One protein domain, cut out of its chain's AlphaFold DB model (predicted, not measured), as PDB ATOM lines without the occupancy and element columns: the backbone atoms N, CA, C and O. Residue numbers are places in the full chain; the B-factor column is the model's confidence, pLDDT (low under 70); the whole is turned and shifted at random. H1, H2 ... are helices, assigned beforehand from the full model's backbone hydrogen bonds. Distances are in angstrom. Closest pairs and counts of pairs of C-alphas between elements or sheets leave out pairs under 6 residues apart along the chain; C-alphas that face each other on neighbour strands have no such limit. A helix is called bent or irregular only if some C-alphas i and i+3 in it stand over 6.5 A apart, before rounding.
ATOM      1  N   VAL A  80       3.204  20.791 -11.344       98.19
ATOM      2  CA  VAL A  80       3.816  21.352 -12.558       98.19
ATOM      3  C   VAL A  80       2.920  22.418 -13.180       98.19
ATOM      4  O   VAL A  80       3.353  23.556 -13.354       98.19
ATOM      5  N   VAL A  81       1.664  22.066 -13.458       98.25
ATOM      6  CA  VAL A  81       0.680  22.955 -14.085       98.25
ATOM      7  C   VAL A  81       0.456  24.197 -13.231       98.25
ATOM      8  O   VAL A  81       0.629  25.312 -13.715       98.25
ATOM      9  N   ASP A  82       0.137  24.028 -11.947       97.44
ATOM     10  CA  ASP A  82      -0.168  25.165 -11.076       97.44
ATOM     11  C   ASP A  82       1.067  26.068 -10.861       97.44
ATOM     12  O   ASP A  82       0.919  27.279 -10.688       97.44
ATOM     13  N   THR A  83       2.288  25.515 -10.930       97.62
ATOM     14  CA  THR A  83       3.536  26.300 -10.882       97.62
ATOM     15  C   THR A  83       3.737  27.127 -12.150       97.62
ATOM     16  O   THR A  83       4.019  28.320 -12.038       97.62
ATOM     17  N   GLY A  84       3.546  26.538 -13.336       97.38
ATOM     18  CA  GLY A  84       3.614  27.274 -14.606       97.38
ATOM     19  C   GLY A  84       2.565  28.389 -14.676       97.38
ATOM     20  O   GLY A  84       2.873  29.526 -15.033       97.38
ATOM     21  N   ILE A  85       1.341  28.112 -14.212       97.06
ATOM     22  CA  ILE A  85       0.278  29.120 -14.105       97.06
ATOM     23  C   ILE A  85       0.703  30.273 -13.196       97.06
ATOM     24  O   ILE A  85       0.600  31.434 -13.594       97.06
ATOM     25  N   TYR A  86       1.184  29.976 -11.984       95.50
ATOM     26  CA  TYR A  86       1.618  31.010 -11.044       95.50
ATOM     27  C   TYR A  86       2.704  31.905 -11.650       95.50
ATOM     28  O   TYR A  86       2.595  33.126 -11.561       95.50
ATOM     29  N   TRP A  87       3.718  31.334 -12.305       93.88
ATOM     30  CA  TRP A  87       4.796  32.130 -12.898       93.88
ATOM     31  C   TRP A  87       4.344  32.945 -14.104       93.88
ATOM     32  O   TRP A  87       4.761  34.097 -14.232       93.88
ATOM     33  N   SER A  88       3.427  32.427 -14.923       93.06
ATOM     34  CA  SER A  88       2.820  33.226 -15.991       93.06
ATOM     35  C   SER A  88       2.009  34.399 -15.436       93.06
ATOM     36  O   SER A  88       2.093  35.515 -15.953       93.06
ATOM     37  N   LEU A  89       1.238  34.183 -14.366       91.31
ATOM     38  CA  LEU A  89       0.497  35.252 -13.695       91.31
ATOM     39  C   LEU A  89       1.453  36.266 -13.056       91.31
ATOM     40  O   LEU A  89       1.260  37.469 -13.215       91.31
ATOM     41  N   LYS A  90       2.519  35.807 -12.396       90.19
ATOM     42  CA  LYS A  90       3.554  36.671 -11.814       90.19
ATOM     43  C   LYS A  90       4.292  37.477 -12.882       90.19
ATOM     44  O   LYS A  90       4.605  38.641 -12.661       90.19
ATOM     45  N   ALA A  91       4.510  36.925 -14.073       88.69
ATOM     46  CA  ALA A  91       5.073  37.677 -15.191       88.69
ATOM     47  C   ALA A  91       4.124  38.778 -15.706       88.69
ATOM     48  O   ALA A  91       4.592  39.833 -16.137       88.69
ATOM     49  N   ALA A  92       2.807  38.552 -15.654       85.38
ATOM     50  CA  ALA A  92       1.799  39.522 -16.086       85.38
ATOM     51  C   ALA A  92       1.514  40.613 -15.035       85.38
ATOM     52  O   ALA A  92       1.380  41.784 -15.384       85.38
ATOM     53  N   PHE A  93       1.453  40.242 -13.754       84.94
ATOM     54  CA  PHE A  93       0.964  41.097 -12.662       84.94
ATOM     55  C   PHE A  93       2.008  41.381 -11.564       84.94
ATOM     56  O   PHE A  93       1.704  42.070 -10.594       84.94
ATOM     57  N   ARG A  94       3.244  40.885 -11.709       86.25
ATOM     58  CA  ARG A  94       4.379  41.127 -10.798       86.25
ATOM     59  C   ARG A  94       4.046  40.782  -9.337       86.25
ATOM     60  O   ARG A  94       3.418  39.757  -9.071       86.25
ATOM     61  N   GLU A  95       4.485  41.623  -8.400       84.75
ATOM     62  CA  GLU A  95       4.338  41.434  -6.952       84.75
ATOM     63  C   GLU A  95       2.873  41.414  -6.491       84.75
ATOM     64  O   GLU A  95       2.568  40.808  -5.469       84.75
ATOM     65  N   SER A  96       1.931  41.967  -7.270       84.31
ATOM     66  CA  SER A  96       0.507  41.933  -6.912       84.31
ATOM     67  C   SER A  96      -0.039  40.510  -6.769       84.31
ATOM     68  O   SER A  96      -1.013  40.309  -6.054       84.31
ATOM     69  N   ILE A  97       0.575  39.511  -7.419       87.38
ATOM     70  CA  ILE A  97       0.202  38.099  -7.237       87.38
ATOM     71  C   ILE A  97       0.552  37.589  -5.840       87.38
ATOM     72  O   ILE A  97      -0.207  36.800  -5.278       87.38
ATOM     73  N   ASP A  98       1.671  38.037  -5.276       85.50
ATOM     74  CA  ASP A  98       2.134  37.598  -3.958       85.50
ATOM     75  C   ASP A  98       1.354  38.262  -2.818       85.50
ATOM     76  O   ASP A  98       1.263  37.708  -1.721       85.50
ATOM     77  N   GLU A  99       0.740  39.413  -3.096       86.31
ATOM     78  CA  GLU A  99      -0.121  40.152  -2.172       86.31
ATOM     79  C   GLU A  99      -1.554  39.592  -2.099       86.31
ATOM     80  O   GLU A  99      -2.304  39.926  -1.177       86.31
ATOM     81  N   LEU A 100      -1.956  38.726  -3.039       84.44
ATOM     82  CA  LEU A 100      -3.319  38.199  -3.076       84.44
ATOM     83  C   LEU A 100      -3.638  37.329  -1.848       84.44
ATOM     84  O   LEU A 100      -2.849  36.461  -1.451       84.44
ATOM     85  N   PRO A 101      -4.865  37.441  -1.302       87.12
ATOM     86  CA  PRO A 101      -5.361  36.480  -0.336       87.12
ATOM     87  C   PRO A 101      -5.291  35.053  -0.885       87.12
ATOM     88  O   PRO A 101      -5.612  34.780  -2.040       87.12
ATOM     89  N   GLN A 102      -4.955  34.112  -0.013       83.56
ATOM     90  CA  GLN A 102      -4.743  32.698  -0.342       83.56
ATOM     91  C   GLN A 102      -5.905  32.053  -1.114       83.56
ATOM     92  O   GLN A 102      -5.694  31.291  -2.058       83.56
ATOM     93  N   SER A 103      -7.142  32.365  -0.721       83.31
ATOM     94  CA  SER A 103      -8.352  31.888  -1.396       83.31
ATOM     95  C   SER A 103      -8.492  32.465  -2.805       83.31
ATOM     96  O   SER A 103      -8.862  31.736  -3.724       83.31
ATOM     97  N   MET A 104      -8.158  33.745  -2.985       87.19
ATOM     98  CA  MET A 104      -8.185  34.414  -4.283       87.19
ATOM     99  C   MET A 104      -7.089  33.882  -5.199       87.19
ATOM    100  O   MET A 104      -7.393  33.531  -6.333       87.19
ATOM    101  N   LEU A 105      -5.856  33.723  -4.702       89.06
ATOM    102  CA  LEU A 105      -4.762  33.132  -5.476       89.06
ATOM    103  C   LEU A 105      -5.115  31.712  -5.935       89.06
ATOM    104  O   LEU A 105      -5.002  31.393  -7.115       89.06
ATOM    105  N   SER A 106      -5.626  30.876  -5.024       88.69
ATOM    106  CA  SER A 106      -6.057  29.520  -5.377       88.69
ATOM    107  C   SER A 106      -7.141  29.509  -6.451       88.69
ATOM    108  O   SER A 106      -7.163  28.617  -7.296       88.69
ATOM    109  N   CYS A 107      -8.084  30.442  -6.376       89.75
ATOM    110  CA  CYS A 107      -9.183  30.535  -7.320       89.75
ATOM    111  C   CYS A 107      -8.714  31.062  -8.679       89.75
ATOM    112  O   CYS A 107      -9.077  30.503  -9.709       89.75
ATOM    113  N   LEU A 108      -7.840  32.070  -8.684       90.62
ATOM    114  CA  LEU A 108      -7.234  32.609  -9.893       90.62
ATOM    115  C   LEU A 108      -6.415  31.544 -10.629       90.62
ATOM    116  O   LEU A 108      -6.576  31.405 -11.837       90.62
ATOM    117  N   ILE A 109      -5.613  30.742  -9.918       93.38
ATOM    118  CA  ILE A 109      -4.882  29.613 -10.519       93.38
ATOM    119  C   ILE A 109      -5.858  28.629 -11.179       93.38
ATOM    120  O   ILE A 109      -5.633  28.204 -12.309       93.38
ATOM    121  N   ARG A 110      -6.985  28.313 -10.527       92.62
ATOM    122  CA  ARG A 110      -8.019  27.445 -11.116       92.62
ATOM    123  C   ARG A 110      -8.648  28.060 -12.363       92.62
ATOM    124  O   ARG A 110      -8.819  27.352 -13.346       92.62
ATOM    125  N   LEU A 111      -8.989  29.346 -12.353       91.44
ATOM    126  CA  LEU A 111      -9.552  30.022 -13.527       91.44
ATOM    127  C   LEU A 111      -8.547  30.048 -14.685       91.44
ATOM    128  O   LEU A 111      -8.884  29.666 -15.805       91.44
ATOM    129  N   ALA A 112      -7.297  30.414 -14.401       93.44
ATOM    130  CA  ALA A 112      -6.218  30.433 -15.380       93.44
ATOM    131  C   ALA A 112      -5.937  29.039 -15.960       93.44
ATOM    132  O   ALA A 112      -5.669  28.922 -17.149       93.44
ATOM    133  N   ARG A 113      -6.086  27.973 -15.167       96.19
ATOM    134  CA  ARG A 113      -5.983  26.590 -15.648       96.19
ATOM    135  C   ARG A 113      -7.013  26.261 -16.728       96.19
ATOM    136  O   ARG A 113      -6.651  25.684 -17.746       96.19
ATOM    137  N   HIS A 114      -8.276  26.647 -16.532       94.50
ATOM    138  CA  HIS A 114      -9.322  26.437 -17.543       94.50
ATOM    139  C   HIS A 114      -9.047  27.266 -18.800       94.50
ATOM    140  O   HIS A 114      -9.248  26.792 -19.913       94.50
ATOM    141  N   PHE A 115      -8.545  28.489 -18.630       92.81
ATOM    142  CA  PHE A 115      -8.156  29.331 -19.756       92.81
ATOM    143  C   PHE A 115      -6.990  28.720 -20.556       92.81
ATOM    144  O   PHE A 115      -7.087  28.604 -21.775       92.81
ATOM    145  N   ALA A 116      -5.938  28.245 -19.880       95.50
ATOM    146  CA  ALA A 116      -4.818  27.540 -20.506       95.50
ATOM    147  C   ALA A 116      -5.276  26.269 -21.236       95.50
ATOM    148  O   ALA A 116      -4.866  26.035 -22.369       95.50
ATOM    149  N   LEU A 117      -6.173  25.485 -20.623       95.75
ATOM    150  CA  LEU A 117      -6.769  24.298 -21.242       95.75
ATOM    151  C   LEU A 117      -7.447  24.640 -22.572       95.75
ATOM    152  O   LEU A 117      -7.186  23.986 -23.581       95.75
ATOM    153  N   MET A 118      -8.288  25.675 -22.582       94.00
ATOM    154  CA  MET A 118      -8.979  26.098 -23.799       94.00
ATOM    155  C   MET A 118      -8.002  26.608 -24.860       94.00
ATOM    156  O   MET A 118      -8.159  26.259 -26.028       94.00
ATOM    157  N   ASN A 119      -6.973  27.369 -24.476       92.56
ATOM    158  CA  ASN A 119      -5.949  27.834 -25.414       92.56
ATOM    159  C   ASN A 119      -5.184  26.665 -26.043       92.56
ATOM    160  O   ASN A 119      -5.047  26.622 -27.264       92.56
ATOM    161  N   ARG A 120      -4.757  25.682 -25.239       92.81
ATOM    162  CA  ARG A 120      -4.057  24.484 -25.724       92.81
ATOM    163  C   ARG A 120      -4.927  23.652 -26.663       92.81
ATOM    164  O   ARG A 120      -4.443  23.179 -27.693       92.81
ATOM    165  N   LEU A 121      -6.206  23.481 -26.324       92.12
ATOM    166  CA  LEU A 121      -7.167  22.765 -27.159       92.12
ATOM    167  C   LEU A 121      -7.338  23.460 -28.516       92.12
ATOM    168  O   LEU A 121      -7.178  22.823 -29.554       92.12
ATOM    169  N   TRP A 122      -7.600  24.768 -28.513       89.88
ATOM    170  CA  TRP A 122      -7.770  25.536 -29.746       89.88
ATOM    171  C   TRP A 122      -6.503  25.578 -30.590       89.88
ATOM    172  O   TRP A 122      -6.590  25.423 -31.805       89.88
ATOM    173  N   LEU A 123      -5.331  25.722 -29.967       86.44
ATOM    174  CA  LEU A 123      -4.054  25.652 -30.671       86.44
ATOM    175  C   LEU A 123      -3.883  24.297 -31.365       86.44
ATOM    176  O   LEU A 123      -3.493  24.255 -32.527       86.44
ATOM    177  N   SER A 124      -4.232  23.199 -30.690       86.19
ATOM    178  CA  SER A 124      -4.162  21.852 -31.271       86.19
ATOM    179  C   SER A 124      -5.092  21.711 -32.482       86.19
ATOM    180  O   SER A 124      -4.664  21.229 -33.529       86.19
ATOM    181  N   VAL A 125      -6.334  22.202 -32.378       87.25
ATOM    182  CA  VAL A 125      -7.319  22.191 -33.478       87.25
ATOM    183  C   VAL A 125      -6.846  23.031 -34.667       87.25
ATOM    184  O   VAL A 125      -6.890  22.570 -35.807       87.25
ATOM    185  N   ILE A 126      -6.378  24.257 -34.418       86.00
ATOM    186  CA  ILE A 126      -5.899  25.168 -35.466       86.00
ATOM    187  C   ILE A 126      -4.689  24.567 -36.179       86.00
ATOM    188  O   ILE A 126      -4.652  24.560 -37.407       86.00
ATOM    189  N   THR A 127      -3.725  24.028 -35.432       82.75
ATOM    190  CA  THR A 127      -2.530  23.399 -36.001       82.75
ATOM    191  C   THR A 127      -2.901  22.213 -36.884       82.75
ATOM    192  O   THR A 127      -2.458  22.160 -38.027       82.75
ATOM    193  N   GLN A 128      -3.779  21.314 -36.423       82.81
ATOM    194  CA  GLN A 128      -4.259  20.201 -37.249       82.81
ATOM    195  C   GLN A 128      -4.963  20.680 -38.521       82.81
ATOM    196  O   GLN A 128      -4.738  20.130 -39.598       82.81
ATOM    197  N   TYR A 129      -5.807  21.707 -38.412       84.06
ATOM    198  CA  TYR A 129      -6.529  22.253 -39.556       84.06
ATOM    199  C   TYR A 129      -5.577  22.875 -40.590       84.06
ATOM    200  O   TYR A 129      -5.665  22.573 -41.779       84.06
ATOM    201  N   LEU A 130      -4.632  23.708 -40.141       84.19
ATOM    202  CA  LEU A 130      -3.675  24.397 -41.012       84.19
ATOM    203  C   LEU A 130      -2.647  23.442 -41.630       84.19
ATOM    204  O   LEU A 130      -2.292  23.596 -42.798       84.19
ATOM    205  N   LEU A 131      -2.197  22.439 -40.874       82.50
ATOM    206  CA  LEU A 131      -1.207  21.454 -41.315       82.50
ATOM    207  C   LEU A 131      -1.837  20.208 -41.960       82.50
ATOM    208  O   LEU A 131      -1.165  19.193 -42.120       82.50
ATOM    209  N   LYS A 132      -3.112  20.288 -42.372       78.75
ATOM    210  CA  LYS A 132      -3.837  19.232 -43.101       78.75
ATOM    211  C   LYS A 132      -3.797  17.859 -42.410       78.75
ATOM    212  O   LYS A 132      -3.558  16.843 -43.055       78.75
ATOM    213  N   GLY A 133      -4.075  17.829 -41.111       64.31
ATOM    214  CA  GLY A 133      -4.212  16.587 -40.351       64.31
ATOM    215  C   GLY A 133      -2.897  15.994 -39.853       64.31
ATOM    216  O   GLY A 133      -2.841  14.792 -39.613       64.31
ATOM    217  N   SER A 134      -1.848  16.811 -39.682       75.12
ATOM    218  CA  SER A 134      -0.660  16.388 -38.933       75.12
ATOM    219  C   SER A 134      -1.056  15.868 -37.548       75.12
ATOM    220  O   SER A 134      -1.961  16.415 -36.907       75.12
ATOM    221  N   GLU A 135      -0.367  14.840 -37.061       76.50
ATOM    222  CA  GLU A 135      -0.576  14.352 -35.699       76.50
ATOM    223  C   GLU A 135      -0.292  15.464 -34.678       76.50
ATOM    224  O   GLU A 135       0.574  16.318 -34.886       76.50
ATOM    225  N   ILE A 136      -1.056  15.484 -33.582       77.25
ATOM    226  CA  ILE A 136      -0.763  16.397 -32.473       77.25
ATOM    227  C   ILE A 136       0.497  15.878 -31.799       77.25
ATOM    228  O   ILE A 136       0.556  14.711 -31.417       77.25
ATOM    229  N   GLU A 137       1.471  16.764 -31.611       85.06
ATOM    230  CA  GLU A 137       2.682  16.451 -30.863       85.06
ATOM    231  C   GLU A 137       2.334  15.853 -29.493       85.06
ATOM    232  O   GLU A 137       1.533  16.410 -28.736       85.06
ATOM    233  N   GLU A 138       2.971  14.735 -29.155       89.06
ATOM    234  CA  GLU A 138       2.721  13.982 -27.923       89.06
ATOM    235  C   GLU A 138       2.751  14.879 -26.675       89.06
ATOM    236  O   GLU A 138       1.849  14.839 -25.836       89.06
ATOM    237  N   LEU A 139       3.737  15.777 -26.590       90.19
ATOM    238  CA  LEU A 139       3.883  16.721 -25.485       90.19
ATOM    239  C   LEU A 139       2.680  17.674 -25.339       90.19
ATOM    240  O   LEU A 139       2.307  18.044 -24.218       90.19
ATOM    241  N   SER A 140       2.044  18.061 -26.447       90.12
ATOM    242  CA  SER A 140       0.820  18.870 -26.415       90.12
ATOM    243  C   SER A 140      -0.353  18.079 -25.833       90.12
ATOM    244  O   SER A 140      -1.097  18.624 -25.016       90.12
ATOM    245  N   LEU A 141      -0.482  16.789 -26.162       91.62
ATOM    246  CA  LEU A 141      -1.492  15.908 -25.559       91.62
ATOM    247  C   LEU A 141      -1.229  15.680 -24.065       91.62
ATOM    248  O   LEU A 141      -2.164  15.745 -23.265       91.62
ATOM    249  N   ILE A 142       0.032  15.472 -23.674       94.75
ATOM    250  CA  ILE A 142       0.442  15.343 -22.267       94.75
ATOM    251  C   ILE A 142       0.073  16.611 -21.493       94.75
ATOM    252  O   ILE A 142      -0.516  16.532 -20.415       94.75
ATOM    253  N   THR A 143       0.364  17.786 -22.056       95.81
ATOM    254  CA  THR A 143       0.025  19.075 -21.436       95.81
ATOM    255  C   THR A 143      -1.492  19.243 -21.309       95.81
ATOM    256  O   THR A 143      -1.976  19.671 -20.263       95.81
ATOM    257  N   LEU A 144      -2.262  18.857 -22.332       95.06
ATOM    258  CA  LEU A 144      -3.724  18.919 -22.310       95.06
ATOM    259  C   LEU A 144      -4.323  18.000 -21.230       95.06
ATOM    260  O   LEU A 144      -5.172  18.444 -20.458       95.06
ATOM    261  N   LYS A 145      -3.827  16.761 -21.101       95.38
ATOM    262  CA  LYS A 145      -4.192  15.847 -20.001       95.38
ATOM    263  C   LYS A 145      -3.842  16.434 -18.632       95.38
ATOM    264  O   LYS A 145      -4.690  16.480 -17.738       95.38
ATOM    265  N   ALA A 146      -2.632  16.971 -18.487       96.38
ATOM    266  CA  ALA A 146      -2.188  17.596 -17.245       96.38
ATOM    267  C   ALA A 146      -3.082  18.787 -16.847       96.38
ATOM    268  O   ALA A 146      -3.417  18.935 -15.669       96.38
ATOM    269  N   LEU A 147      -3.509  19.607 -17.815       96.75
ATOM    270  CA  LEU A 147      -4.442  20.724 -17.623       96.75
ATOM    271  C   LEU A 147      -5.855  20.249 -17.244       96.75
ATOM    272  O   LEU A 147      -6.473  20.856 -16.365       96.75
ATOM    273  N   LEU A 148      -6.329  19.128 -17.797       95.62
ATOM    274  CA  LEU A 148      -7.581  18.474 -17.378       95.62
ATOM    275  C   LEU A 148      -7.523  17.936 -15.942       95.62
ATOM    276  O   LEU A 148      -8.543  17.877 -15.267       95.62
ATOM    277  N   GLY A 149      -6.324  17.646 -15.435       93.56
ATOM    278  CA  GLY A 149      -6.135  17.059 -14.102       93.56
ATOM    279  C   GLY A 149      -5.975  15.553 -14.119       93.56
ATOM    280  O   GLY A 149      -5.949  14.949 -13.052       93.56
ATOM    281  N   GLU A 150      -5.805  14.990 -15.309       93.81
ATOM    282  CA  GLU A 150      -5.488  13.587 -15.501       93.81
ATOM    283  C   GLU A 150      -3.997  13.351 -15.255       93.81
ATOM    284  O   GLU A 150      -3.138  14.136 -15.682       93.81
ATOM    285  N   GLU A 151      -3.683  12.258 -14.563       86.56
ATOM    286  CA  GLU A 151      -2.312  11.766 -14.500       86.56
ATOM    287  C   GLU A 151      -1.929  11.108 -15.835       86.56
ATOM    288  O   GLU A 151      -2.771  10.628 -16.594       86.56
ATOM    289  N   VAL A 152      -0.634  11.118 -16.140       90.06
ATOM    290  CA  VAL A 152      -0.075  10.415 -17.295       90.06
ATOM    291  C   VAL A 152       0.837   9.334 -16.742       90.06
ATOM    292  O   VAL A 152       1.850   9.644 -16.111       90.06
ATOM    293  N   GLU A 153       0.429   8.082 -16.926       86.38
ATOM    294  CA  GLU A 153       1.209   6.918 -16.508       86.38
ATOM    295  C   GLU A 153       2.559   6.894 -17.228       86.38
ATOM    296  O   GLU A 153       2.666   7.311 -18.381       86.38
ATOM    297  N   ASP A 154       3.595   6.461 -16.505       87.25
ATOM    298  CA  ASP A 154       4.967   6.307 -17.002       87.25
ATOM    299  C   ASP A 154       5.563   7.543 -17.701       87.25
ATOM    300  O   ASP A 154       6.496   7.439 -18.499       87.25
ATOM    301  N   LEU A 155       5.074   8.743 -17.363       93.69
ATOM    302  CA  LEU A 155       5.604   9.978 -17.926       93.69
ATOM    303  C   LEU A 155       7.080  10.159 -17.556       93.69
ATOM    304  O   LEU A 155       7.433  10.340 -16.384       93.69
ATOM    305  N   GLU A 156       7.939  10.190 -18.577       94.69
ATOM    306  CA  GLU A 156       9.365  10.414 -18.375       94.69
ATOM    307  C   GLU A 156       9.630  11.757 -17.670       94.69
ATOM    308  O   GLU A 156       9.059  12.788 -18.050       94.69
ATOM    309  N   PRO A 157      10.553  11.800 -16.687       96.25
ATOM    310  CA  PRO A 157      10.846  13.014 -15.929       96.25
ATOM    311  C   PRO A 157      11.168  14.239 -16.791       96.25
ATOM    312  O   PRO A 157      10.776  15.345 -16.426       96.25
ATOM    313  N   ARG A 158      11.835  14.058 -17.941       94.75
ATOM    314  CA  ARG A 158      12.233  15.156 -18.841       94.75
ATOM    315  C   ARG A 158      11.053  16.036 -19.276       94.75
ATOM    316  O   ARG A 158      11.204  17.252 -19.366       94.75
ATOM    317  N   HIS A 159       9.871  15.441 -19.450       96.31
ATOM    318  CA  HIS A 159       8.684  16.141 -19.938       96.31
ATOM    319  C   HIS A 159       8.059  17.062 -18.875       96.31
ATOM    320  O   HIS A 159       7.266  17.934 -19.211       96.31
ATOM    321  N   TYR A 160       8.404  16.928 -17.587       97.44
ATOM    322  CA  TYR A 160       7.799  17.746 -16.526       97.44
ATOM    323  C   TYR A 160       8.123  19.235 -16.694       97.44
ATOM    324  O   TYR A 160       7.238  20.083 -16.560       97.44
ATOM    325  N   ARG A 161       9.379  19.570 -17.014       97.38
ATOM    326  CA  ARG A 161       9.763  20.956 -17.305       97.38
ATOM    327  C   ARG A 161       9.107  21.460 -18.589       97.38
ATOM    328  O   ARG A 161       8.650  22.597 -18.625       97.38
ATOM    329  N   GLU A 162       9.023  20.625 -19.615       96.88
ATOM    330  CA  GLU A 162       8.409  20.991 -20.893       96.88
ATOM    331  C   GLU A 162       6.909  21.277 -20.752       96.88
ATOM    332  O   GLU A 162       6.430  22.292 -21.252       96.88
ATOM    333  N   VAL A 163       6.181  20.466 -19.975       97.56
ATOM    334  CA  VAL A 163       4.775  20.723 -19.628       97.56
ATOM    335  C   VAL A 163       4.631  22.061 -18.900       97.56
ATOM    336  O   VAL A 163       3.748  22.843 -19.241       97.56
ATOM    337  N   MET A 164       5.503  22.369 -17.930       97.69
ATOM    338  CA  MET A 164       5.465  23.663 -17.233       97.69
ATOM    339  C   MET A 164       5.616  24.838 -18.207       97.69
ATOM    340  O   MET A 164       4.843  25.792 -18.147       97.69
ATOM    341  N   LEU A 165       6.587  24.750 -19.123       95.31
ATOM    342  CA  LEU A 165       6.853  25.781 -20.127       95.31
ATOM    343  C   LEU A 165       5.693  25.928 -21.115       95.31
ATOM    344  O   LEU A 165       5.318  27.045 -21.462       95.31
ATOM    345  N   ASN A 166       5.081  24.821 -21.530       95.06
ATOM    346  CA  ASN A 166       3.895  24.840 -22.376       95.06
ATOM    347  C   ASN A 166       2.716  25.548 -21.702       95.06
ATOM    348  O   ASN A 166       2.054  26.361 -22.342       95.06
ATOM    349  N   VAL A 167       2.492  25.298 -20.411       96.62
ATOM    350  CA  VAL A 167       1.458  25.993 -19.631       96.62
ATOM    351  C   VAL A 167       1.747  27.493 -19.525       96.62
ATOM    352  O   VAL A 167       0.829  28.303 -19.648       96.62
ATOM    353  N   GLU A 168       3.009  27.888 -19.332       94.44
ATOM    354  CA  GLU A 168       3.405  29.303 -19.362       94.44
ATOM    355  C   GLU A 168       3.131  29.944 -20.734       94.44
ATOM    356  O   GLU A 168       2.609  31.057 -20.804       94.44
ATOM    357  N   LEU A 169       3.422  29.234 -21.829       91.00
ATOM    358  CA  LEU A 169       3.142  29.691 -23.194       91.00
ATOM    359  C   LEU A 169       1.640  29.828 -23.465       91.00
ATOM    360  O   LEU A 169       1.215  30.835 -24.033       91.00
ATOM    361  N   ASP A 170       0.825  28.881 -22.996       92.56
ATOM    362  CA  ASP A 170      -0.638  28.921 -23.141       92.56
ATOM    363  C   ASP A 170      -1.264  30.138 -22.445       92.56
ATOM    364  O   ASP A 170      -2.373  30.560 -22.778       92.56
ATOM    365  N   LEU A 171      -0.548  30.735 -21.492       92.38
ATOM    366  CA  LEU A 171      -0.956  31.931 -20.765       92.38
ATOM    367  C   LEU A 171      -0.182  33.191 -21.170       92.38
ATOM    368  O   LEU A 171      -0.503  34.283 -20.690       92.38
ATOM    369  N   ALA A 172       0.763  33.097 -22.111       85.62
ATOM    370  CA  ALA A 172       1.568  34.229 -22.569       85.62
ATOM    371  C   ALA A 172       0.709  35.370 -23.140       85.62
ATOM    372  O   ALA A 172       1.069  36.544 -23.027       85.62
ATOM    373  N   ASN A 173      -0.469  35.051 -23.684       77.44
ATOM    374  CA  ASN A 173      -1.422  36.050 -24.160       77.44
ATOM    375  C   ASN A 173      -1.911  36.983 -23.046       77.44
ATOM    376  O   ASN A 173      -2.115  38.161 -23.323       77.44
ATOM    377  N   ILE A 174      -2.031  36.519 -21.795       76.00
ATOM    378  CA  ILE A 174      -2.391  37.385 -20.658       76.00
ATOM    379  C   ILE A 174      -1.347  38.500 -20.507       76.00
ATOM    380  O   ILE A 174      -1.700  39.672 -20.398       76.00
ATOM    381  N   ARG A 175      -0.059  38.149 -20.595       68.50
ATOM    382  CA  ARG A 175       1.057  39.107 -20.577       68.50
ATOM    383  C   ARG A 175       1.061  40.007 -21.819       68.50
ATOM    384  O   ARG A 175       1.288  41.213 -21.710       68.50
ATOM    385  N   SER A 176       0.829  39.430 -22.998       68.50
ATOM    386  CA  SER A 176       0.858  40.158 -24.272       68.50
ATOM    387  C   SER A 176      -0.219  41.244 -24.339       68.50
ATOM    388  O   SER A 176       0.095  42.382 -24.674       68.50
ATOM    389  N   HIS A 177      -1.451  40.953 -23.907       64.50
ATOM    390  CA  HIS A 177      -2.542  41.934 -23.901       64.50
ATOM    391  C   HIS A 177      -2.262  43.108 -22.951       64.50
ATOM    392  O   HIS A 177      -2.551  44.251 -23.296       64.50
ATOM    393  N   SER A 178      -1.633  42.866 -21.792       55.38
ATOM    394  CA  SER A 178      -1.179  43.960 -20.919       55.38
ATOM    395  C   SER A 178      -0.146  44.853 -21.612       55.38
ATOM    396  O   SER A 178      -0.199  46.070 -21.480       55.38
ATOM    397  N   THR A 179       0.754  44.251 -22.393       55.41
ATOM    398  CA  THR A 179       1.832  44.962 -23.096       55.41
ATOM    399  C   THR A 179       1.310  45.742 -24.314       55.41
ATOM    400  O   THR A 179       1.740  46.866 -24.557       55.41
ATOM    401  N   GLN A 180       0.351  45.180 -25.059       55.41
ATOM    402  CA  GLN A 180      -0.251  45.793 -26.253       55.41
ATOM    403  C   GLN A 180      -1.123  47.013 -25.942       55.41
ATOM    404  O   GLN A 180      -1.231  47.908 -26.773       55.41
ATOM    405  N   LEU A 181      -1.700  47.095 -24.741       54.16
ATOM    406  CA  LEU A 181      -2.456  48.273 -24.307       54.16
ATOM    407  C   LEU A 181      -1.555  49.472 -23.943       54.16
ATOM    408  O   LEU A 181      -2.066  50.499 -23.505       54.16
ATOM    409  N   GLY A 182      -0.226  49.360 -24.078       48.12
ATOM    410  CA  GLY A 182       0.724  50.417 -23.700       48.12
ATOM    411  C   GLY A 182       0.753  50.703 -22.193       48.12
ATOM    412  O   GLY A 182       1.399  51.649 -21.743       48.12
ATOM    413  N   VAL A 183       0.058  49.888 -21.400       53.62
ATOM    414  CA  VAL A 183       0.022  49.993 -19.948       53.62
ATOM    415  C   VAL A 183       1.226  49.217 -19.433       53.62
ATOM    416  O   VAL A 183       1.389  48.032 -19.717       53.62
ATOM    417  N   SER A 184       2.104  49.883 -18.680       57.34
ATOM    418  CA  SER A 184       3.127  49.161 -17.915       57.34
ATOM    419  C   SER A 184       2.448  48.044 -17.113       57.34
ATOM    420  O   SER A 184       1.340  48.283 -16.626       57.34
ATOM    421  N   PRO A 185       3.065  46.853 -16.954       58.44
ATOM    422  CA  PRO A 185       2.474  45.778 -16.163       58.44
ATOM    423  C   PRO A 185       1.988  46.364 -14.842       58.44
ATOM    424  O   PRO A 185       2.768  47.065 -14.181       58.44
ATOM    425  N   PRO A 186       0.697  46.207 -14.525       60.56
ATOM    426  CA  PRO A 186       0.070  47.070 -13.551       60.56
ATOM    427  C   PRO A 186       0.728  46.828 -12.191       60.56
ATOM    428  O   PRO A 186       0.991  45.695 -11.801       60.56
ATOM    429  N   THR A 187       1.045  47.912 -11.481       63.88
ATOM    430  CA  THR A 187       1.633  47.853 -10.130       63.88
ATOM    431  C   THR A 187       0.623  47.408  -9.076       63.88
ATOM    432  O   THR A 187       0.988  47.178  -7.927       63.88
ATOM    433  N   ARG A 188      -0.652  47.321  -9.465       65.38
ATOM    434  CA  ARG A 188      -1.764  46.823  -8.667       65.38
ATOM    435  C   ARG A 188      -2.601  45.880  -9.504       65.38
ATOM    436  O   ARG A 188      -2.720  46.042 -10.715       65.38
ATOM    437  N   PHE A 189      -3.240  44.932  -8.841       68.81
ATOM    438  CA  PHE A 189      -4.174  44.040  -9.498       68.81
ATOM    439  C   PHE A 189      -5.329  44.847 -10.142       68.81
ATOM    440  O   PHE A 189      -5.858  45.755  -9.497       68.81
ATOM    441  N   PRO A 190      -5.718  44.593 -11.407       73.69
ATOM    442  CA  PRO A 190      -6.750  45.394 -12.068       73.69
ATOM    443  C   PRO A 190      -8.101  45.312 -11.345       73.69
ATOM    444  O   PRO A 190      -8.624  44.216 -11.147       73.69
ATOM    445  N   SER A 191      -8.715  46.457 -11.026       75.75
ATOM    446  CA  SER A 191      -9.966  46.515 -10.246       75.75
ATOM    447  C   SER A 191     -11.124  45.682 -10.824       75.75
ATOM    448  O   SER A 191     -11.831  45.040 -10.044       75.75
ATOM    449  N   PRO A 192     -11.339  45.606 -12.158       79.81
ATOM    450  CA  PRO A 192     -12.355  44.711 -12.712       79.81
ATOM    451  C   PRO A 192     -12.070  43.235 -12.409       79.81
ATOM    452  O   PRO A 192     -12.979  42.499 -12.032       79.81
ATOM    453  N   LEU A 193     -10.809  42.809 -12.527       75.62
ATOM    454  CA  LEU A 193     -10.403  41.433 -12.249       75.62
ATOM    455  C   LEU A 193     -10.503  41.124 -10.751       75.62
ATOM    456  O   LEU A 193     -11.003  40.067 -10.384       75.62
ATOM    457  N   GLU A 194     -10.112  42.059  -9.885       78.19
ATOM    458  CA  GLU A 194     -10.280  41.950  -8.431       78.19
ATOM    459  C   GLU A 194     -11.754  41.784  -8.035       78.19
ATOM    460  O   GLU A 194     -12.095  40.916  -7.231       78.19
ATOM    461  N   SER A 195     -12.649  42.567  -8.646       82.50
ATOM    462  CA  SER A 195     -14.097  42.474  -8.432       82.50
ATOM    463  C   SER A 195     -14.654  41.122  -8.885       82.50
ATOM    464  O   SER A 195     -15.409  40.481  -8.148       82.50
ATOM    465  N   ILE A 196     -14.240  40.647 -10.066       82.12
ATOM    466  CA  ILE A 196     -14.620  39.324 -10.582       82.12
ATOM    467  C   ILE A 196     -14.134  38.227  -9.637       82.12
ATOM    468  O   ILE A 196     -14.937  37.389  -9.235       82.12
ATOM    469  N   LEU A 197     -12.860  38.243  -9.237       80.81
ATOM    470  CA  LEU A 197     -12.313  37.253  -8.309       80.81
ATOM    471  C   LEU A 197     -13.016  37.311  -6.958       80.81
ATOM    472  O   LEU A 197     -13.365  36.278  -6.405       80.81
ATOM    473  N   THR A 198     -13.299  38.497  -6.432       82.69
ATOM    474  CA  THR A 198     -14.024  38.625  -5.167       82.69
ATOM    475  C   THR A 198     -15.399  37.971  -5.260       82.69
ATOM    476  O   THR A 198     -15.762  37.195  -4.381       82.69
ATOM    477  N   LYS A 199     -16.144  38.195  -6.345       84.12
ATOM    478  CA  LYS A 199     -17.473  37.593  -6.544       84.12
ATOM    479  C   LYS A 199     -17.420  36.091  -6.836       84.12
ATOM    480  O   LYS A 199     -18.237  35.348  -6.311       84.12
TER     481      LYS A 199
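What this domain is: This is residues 80 to 199 of the 209 residues of an uncharacterized protein of Vulcanisaeta sp (UniProt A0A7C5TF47). One long helix, H2, makes the spine of this domain, and shorter helices cross it or fold back on it. H3 folds back on H2 residues 113 to 124 as a helical hairpin, H1 crosses H2 at residues 105 to 113, H4 crosses H3 and H1 and meets H2 residues 116 to 120 with its last residues, 167 to 170, H5 packs on H1 residues 88 to 92, and H6 packs on H2 residues 104 to 108. The printed part has 120 residues with six named helices, H1 to H6 in chain order, and no named strand: the class is all helix, with mostly crossed packing. It is compact, with a radius of gyration of the C-alphas of 15.5 A, and its rounded outline spans 42 by 31 by 26 A.

Where its parts are: Find C-alpha 80 at (3.816, 21.352, -12.558); from there H1 runs over residues 80 to 97, 17.9 A long. It has a kink of 88 degrees near residue 91 and is irregular, with C-alphas 92 and 95 9.7 A apart. H2, residues 102 to 130, begins at (-4.743, 32.698, -0.342) and measures 41.5 A. Read on to H3, residues 138 to 148, 15.4 A, and H4, residues 158 to 170, 19.3 A. H5 is residues 172 to 180, 12.3 A. H6, residues 191 to 199, 12.2 A, ends at C-alpha 199, (-17.473, 37.593, -6.544).

How they stand to each other: Begin at the hub, H2, which touches H1, H3, H4 and H6. With residues 105 to 113 alone it touches H1, closest at the C-alphas of Ile 85 and Ile 109, 6.3 A, a steep tilt of 65 degrees, opposite ways. H2 and H3 form a hairpin at 36 degrees, only just steep; the closest C-alphas, Leu 117 and Leu 147, are 5.6 A apart. H4 touches H2 about perpendicular, 88 degrees, closest at the C-alphas of Ala 116 and Asp 170, 5.1 A. Look next at H1 and H4, which touch at the C-alphas of Gly 84 and Met 164, 4.8 A. H5 touches H1 at a shallow tilt of 20 degrees, closest at the C-alphas of Ala 92 and Arg 175, 4.6 A. H6 touches H2, closest at the C-alphas of Met 104 and Leu 197, 6.4 A; H6 and H1 are apart. Every O i to N i+4 pair is within hydrogen-bond range in H2, H3, H5 and H6, against 11 of 14 in H1 and 8 of 9 in H4.

The domain as a whole: The C-alphas farthest apart, Pro 101 and Lys 132, are 46.1 A apart. The printed part has no cut and no long link. Look for pLDDT under 70 at residue 133 and residues 175 to 189.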